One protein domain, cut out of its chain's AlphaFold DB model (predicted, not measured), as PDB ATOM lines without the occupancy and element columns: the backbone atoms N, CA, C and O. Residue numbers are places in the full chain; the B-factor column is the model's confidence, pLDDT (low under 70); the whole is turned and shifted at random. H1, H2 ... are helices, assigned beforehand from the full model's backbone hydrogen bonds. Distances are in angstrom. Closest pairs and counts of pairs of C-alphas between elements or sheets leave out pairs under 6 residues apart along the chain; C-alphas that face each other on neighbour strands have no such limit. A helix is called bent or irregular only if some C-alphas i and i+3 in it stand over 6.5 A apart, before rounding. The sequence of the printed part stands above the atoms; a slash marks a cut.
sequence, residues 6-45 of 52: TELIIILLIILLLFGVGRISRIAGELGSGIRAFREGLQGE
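This is residues 6 to 45 of the 52 residues of the protein "Sec-independent protein translocase protein TatA" of Anaerolineae bacterium (UniProt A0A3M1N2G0). Two helices meet at their ends in an L: a shorter arm, H1, and a longer arm, H2, with the corner at Gly 20. Nothing packs along either arm, and residues 6 to 12 of H1 and residues 25 to 45, of which 25 to 43 belong to H2, stick out from the corner. The printed part has 40 residues with two named helices, H1 then H2, and no named strand; its class is all helix. It is extended, with a radius of gyration of the C-alphas of 14.8 A, and its C-alphas span 44 by 21 by 7 A.

H1 runs from Thr 6 to Phe 19, 14 residues, and measures 20.2 A from first to last C-alpha. It begins with C-alpha 6 at (-15.649, 0.991, -4.015) and ends with C-alpha 19 at (-5.207, 18.060, -1.345). After Gly 20, H2 takes residues 21 to 43, 23 residues, and measures 32.1 A from first to last C-alpha. Its last C-alpha, that of Gln 43, is at (-14.797, 26.621, -33.052).

H1 and H2 are joined by a tight link of one residue, Gly 20. The two helices are close but not clearly touching, with 1 pair of C-alphas within 8 A. That closest pair is Leu 16 and Ile 24, whose C-alphas are 7.7 A apart. The lines of the helices are about perpendicular, at 80 degrees, and their centres are 22.1 A apart. In both H1 and H2, every pair of backbone O i and N i+4 is within hydrogen-bond range. Neither helix is bent.

The two C-alphas farthest apart in the domain are those of Thr 6 and Glu 45, at 43.9 A. The printed part has no cut, and the one link between its helices is tight. The mean pLDDT of the printed part is 92.1, and the model's confidence is low, under 70, at residues 44 to 45.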
ATOM      1  N   THR A   6     -15.869   0.772  -5.450       94.19
ATOM      2  CA  THR A   6     -15.649   0.991  -4.015       94.19
ATOM      3  C   THR A   6     -14.210   1.405  -3.710       94.19
ATOM      4  O   THR A   6     -14.004   2.391  -3.001       94.19
ATOM      5  N   GLU A   7     -13.206   0.714  -4.259       94.31
ATOM      6  CA  GLU A   7     -11.801   1.087  -4.067       94.31
ATOM      7  C   GLU A   7     -11.499   2.466  -4.664       94.31
ATOM      8  O   GLU A   7     -10.802   3.267  -4.039       94.31
ATOM      9  N   LEU A   8     -12.066   2.787  -5.834       94.62
ATOM     10  CA  LEU A   8     -11.903   4.103  -6.459       94.62
ATOM     11  C   LEU A   8     -12.474   5.237  -5.598       94.62
ATOM     12  O   LEU A   8     -11.838   6.283  -5.483       94.62
ATOM     13  N   ILE A   9     -13.629   5.032  -4.958       95.62
ATOM     14  CA  ILE A   9     -14.219   6.023  -4.046       95.62
ATOM     15  C   ILE A   9     -13.310   6.259  -2.839       95.62
ATOM     16  O   ILE A   9     -13.091   7.408  -2.456       95.62
ATOM     17  N   ILE A  10     -12.745   5.199  -2.254       95.88
ATOM     18  CA  ILE A  10     -11.829   5.320  -1.111       95.88
ATOM     19  C   ILE A  10     -10.570   6.095  -1.513       95.88
ATOM     20  O   ILE A  10     -10.157   7.011  -0.801       95.88
ATOM     21  N   ILE A  11      -9.984   5.781  -2.672       95.06
ATOM     22  CA  ILE A  11      -8.811   6.495  -3.197       95.06
ATOM     23  C   ILE A  11      -9.140   7.972  -3.434       95.06
ATOM     24  O   ILE A  11      -8.383   8.846  -3.011       95.06
ATOM     25  N   LEU A  12     -10.283   8.264  -4.060       94.38
ATOM     26  CA  LEU A  12     -10.742   9.631  -4.294       94.38
ATOM     27  C   LEU A  12     -10.891  10.401  -2.977       94.38
ATOM     28  O   LEU A  12     -10.475  11.554  -2.889       94.38
ATOM     29  N   LEU A  13     -11.435   9.757  -1.943       95.88
ATOM     30  CA  LEU A  13     -11.613  10.359  -0.627       95.88
ATOM     31  C   LEU A  13     -10.266  10.675   0.040       95.88
ATOM     32  O   LEU A  13     -10.102  11.755   0.600       95.88
ATOM     33  N   ILE A  14      -9.275   9.786  -0.083       96.19
ATOM     34  CA  ILE A  14      -7.907  10.030   0.400       96.19
ATOM     35  C   ILE A  14      -7.279  11.221  -0.333       96.19
ATOM     36  O   ILE A  14      -6.745  12.123   0.310       96.19
ATOM     37  N   ILE A  15      -7.376  11.266  -1.664       95.62
ATOM     38  CA  ILE A  15      -6.876  12.392  -2.469       95.62
ATOM     39  C   ILE A  15      -7.547  13.697  -2.023       95.62
ATOM     40  O   ILE A  15      -6.877  14.711  -1.831       95.62
ATOM     41  N   LEU A  16      -8.858  13.670  -1.788       94.44
ATOM     42  CA  LEU A  16      -9.610  14.836  -1.345       94.44
ATOM     43  C   LEU A  16      -9.163  15.335   0.034       94.44
ATOM     44  O   LEU A  16      -9.118  16.543   0.245       94.44
ATOM     45  N   LEU A  17      -8.811  14.437   0.958       95.19
ATOM     46  CA  LEU A  17      -8.281  14.801   2.275       95.19
ATOM     47  C   LEU A  17      -6.854  15.360   2.198       95.19
ATOM     48  O   LEU A  17      -6.544  16.318   2.900       95.19
ATOM     49  N   LEU A  18      -5.995  14.799   1.338       95.81
ATOM     50  CA  LEU A  18      -4.607  15.250   1.179       95.81
ATOM     51  C   LEU A  18      -4.509  16.624   0.514       95.81
ATOM     52  O   LEU A  18      -3.748  17.483   0.953       95.81
ATOM     53  N   PHE A  19      -5.262  16.826  -0.566       94.12
ATOM     54  CA  PHE A  19      -5.207  18.060  -1.345       94.12
ATOM     55  C   PHE A  19      -6.241  19.091  -0.884       94.12
ATOM     56  O   PHE A  19      -6.022  20.289  -1.055       94.12
ATOM     57  N   GLY A  20      -7.341  18.653  -0.272       93.69
ATOM     58  CA  GLY A  20      -8.477  19.489   0.101       93.69
ATOM     59  C   GLY A  20      -9.410  19.788  -1.078       93.69
ATOM     60  O   GLY A  20      -8.970  20.027  -2.205       93.69
ATOM     61  N   VAL A  21     -10.718  19.870  -0.800       90.69
ATOM     62  CA  VAL A  21     -11.759  20.217  -1.793       90.69
ATOM     63  C   VAL A  21     -11.461  21.537  -2.516       90.69
ATOM     64  O   VAL A  21     -11.569  21.615  -3.735       90.69
ATOM     65  N   GLY A  22     -11.005  22.563  -1.788       93.31
ATOM     66  CA  GLY A  22     -10.802  23.904  -2.344       93.31
ATOM     67  C   GLY A  22      -9.646  23.993  -3.342       93.31
ATOM     68  O   GLY A  22      -9.741  24.720  -4.328       93.31
ATOM     69  N   ARG A  23      -8.561  23.234  -3.129       93.75
ATOM     70  CA  ARG A  23      -7.409  23.214  -4.048       93.75
ATOM     71  C   ARG A  23      -7.773  22.496  -5.344       93.75
ATOM     72  O   ARG A  23      -7.455  23.008  -6.413       93.75
ATOM     73  N   ILE A  24      -8.486  21.370  -5.249       93.50
ATOM     74  CA  ILE A  24      -8.969  20.629  -6.422       93.50
ATOM     75  C   ILE A  24      -9.955  21.479  -7.228       93.50
ATOM     76  O   ILE A  24      -9.776  21.610  -8.435       93.50
ATOM     77  N   SER A  25     -10.942  22.115  -6.587       93.12
ATOM     78  CA  SER A  25     -11.906  22.981  -7.281       93.12
ATOM     79  C   SER A  25     -11.244  24.180  -7.958       93.12
ATOM     80  O   SER A  25     -11.628  24.533  -9.070       93.12
ATOM     81  N   ARG A  26     -10.228  24.785  -7.330       95.00
ATOM     82  CA  ARG A  26      -9.471  25.889  -7.932       95.00
ATOM     83  C   ARG A  26      -8.725  25.445  -9.190       95.00
ATOM     84  O   ARG A  26      -8.865  26.087 -10.224       95.00
ATOM     85  N   ILE A  27      -7.983  24.336  -9.111       94.44
ATOM     86  CA  ILE A  27      -7.244  23.783 -10.255       94.44
ATOM     87  C   ILE A  27      -8.220  23.392 -11.367       94.44
ATOM     88  O   ILE A  27      -8.014  23.755 -12.518       94.44
ATOM     89  N   ALA A  28      -9.315  22.706 -11.037       94.44
ATOM     90  CA  ALA A  28     -10.333  22.334 -12.014       94.44
ATOM     91  C   ALA A  28     -10.983  23.558 -12.680       94.44
ATOM     92  O   ALA A  28     -11.250  23.521 -13.877       94.44
ATOM     93  N   GLY A  29     -11.200  24.645 -11.933       95.75
ATOM     94  CA  GLY A  29     -11.690  25.911 -12.475       95.75
ATOM     95  C   GLY A  29     -10.707  26.543 -13.462       95.75
ATOM     96  O   GLY A  29     -11.089  26.854 -14.585       95.75
ATOM     97  N   GLU A  30      -9.433  26.666 -13.077       96.12
ATOM     98  CA  GLU A  30      -8.369  27.222 -13.928       96.12
ATOM     99  C   GLU A  30      -8.169  26.380 -15.207       96.12
ATOM    100  O   GLU A  30      -8.113  26.922 -16.313       96.12
ATOM    101  N   LEU A  31      -8.155  25.048 -15.080       96.19
ATOM    102  CA  LEU A  31      -8.070  24.127 -16.218       96.19
ATOM    103  C   LEU A  31      -9.324  24.179 -17.101       96.19
ATOM    104  O   LEU A  31      -9.213  24.187 -18.324       96.19
ATOM    105  N   GLY A  32     -10.514  24.240 -16.501       95.56
ATOM    106  CA  GLY A  32     -11.787  24.295 -17.217       95.56
ATOM    107  C   GLY A  32     -11.928  25.560 -18.058       95.56
ATOM    108  O   GLY A  32     -12.329  25.481 -19.217       95.56
ATOM    109  N   SER A  33     -11.531  26.715 -17.519       95.06
ATOM    110  CA  SER A  33     -11.480  27.971 -18.272       95.06
ATOM    111  C   SER A  33     -10.509  27.897 -19.454       95.06
ATOM    112  O   SER A  33     -10.854  28.349 -20.543       95.06
ATOM    113  N   GLY A  34      -9.336  27.278 -19.275       96.19
ATOM    114  CA  GLY A  34      -8.372  27.072 -20.360       96.19
ATOM    115  C   GLY A  34      -8.898  26.147 -21.461       96.19
ATOM    116  O   GLY A  34      -8.814  26.483 -22.639       96.19
ATOM    117  N   ILE A  35      -9.508  25.017 -21.087       95.19
ATOM    118  CA  ILE A  35     -10.137  24.084 -22.039       95.19
ATOM    119  C   ILE A  35     -11.284  24.768 -22.787       95.19
ATOM    120  O   ILE A  35     -11.441  24.564 -23.989       95.19
ATOM    121  N   ARG A  36     -12.083  25.592 -22.097       93.19
ATOM    122  CA  ARG A  36     -13.179  26.344 -22.711       93.19
ATOM    123  C   ARG A  36     -12.664  27.339 -23.747       93.19
ATOM    124  O   ARG A  36     -13.137  27.295 -24.875       93.19
ATOM    125  N   ALA A  37     -11.676  28.160 -23.395       93.81
ATOM    126  CA  ALA A  37     -11.067  29.108 -24.327       93.81
ATOM    127  C   ALA A  37     -10.416  28.394 -25.524       93.81
ATOM    128  O   ALA A  37     -10.518  28.858 -26.654       93.81
ATOM    129  N   PHE A  38      -9.798  27.229 -25.295       93.31
ATOM    130  CA  PHE A  38      -9.249  26.397 -26.363       93.31
ATOM    131  C   PHE A  38     -10.345  25.868 -27.297       93.31
ATOM    132  O   PHE A  38     -10.208  25.947 -28.513       93.31
ATOM    133  N   ARG A  39     -11.459  25.374 -26.745       91.00
ATOM    134  CA  ARG A  39     -12.611  24.911 -27.531       91.00
ATOM    135  C   ARG A  39     -13.247  26.045 -28.336       91.00
ATOM    136  O   ARG A  39     -13.596  25.819 -29.486       91.00
ATOM    137  N   GLU A  40     -13.403  27.225 -27.741       89.31
ATOM    138  CA  GLU A  40     -13.928  28.422 -28.411       89.31
ATOM    139  C   GLU A  40     -12.988  28.874 -29.539       89.31
ATOM    140  O   GLU A  40     -13.449  29.111 -30.648       89.31
ATOM    141  N   GLY A  41     -11.672  28.885 -29.309       88.50
ATOM    142  CA  GLY A  41     -10.682  29.209 -30.342       88.50
ATOM    143  C   GLY A  41     -10.639  28.212 -31.504       88.50
ATOM    144  O   GLY A  41     -10.382  28.619 -32.628       88.50
ATOM    145  N   LEU A  42     -10.924  26.929 -31.254       88.12
ATOM    146  CA  LEU A  42     -11.054  25.915 -32.308       88.12
ATOM    147  C   LEU A  42     -12.399  25.969 -33.053       88.12
ATOM    148  O   LEU A  42     -12.480  25.457 -34.162       88.12
ATOM    149  N   GLN A  43     -13.457  26.514 -32.443       81.38
ATOM    150  CA  GLN A  43     -14.797  26.621 -33.052       81.38
ATOM    151  C   GLN A  43     -15.046  27.959 -33.747       81.38
ATOM    152  O   GLN A  43     -15.872  28.018 -34.651       81.38
ATOM    153  N   GLY A  44     -14.318  29.013 -33.369       63.25
ATOM    154  CA  GLY A  44     -14.434  30.346 -33.961       63.25
ATOM    155  C   GLY A  44     -14.095  30.427 -35.454       63.25
ATOM    156  O   GLY A  44     -14.412  31.434 -36.070       63.25
ATOM    157  N   GLU A  45     -13.506  29.390 -36.059       59.31
ATOM    158  CA  GLU A  45     -13.330  29.309 -37.522       59.31
ATOM    159  C   GLU A  45     -14.556  28.725 -38.260       59.31
ATOM    160  O   GLU A  45     -14.683  28.932 -39.463       59.31
TER     161      GLU A  45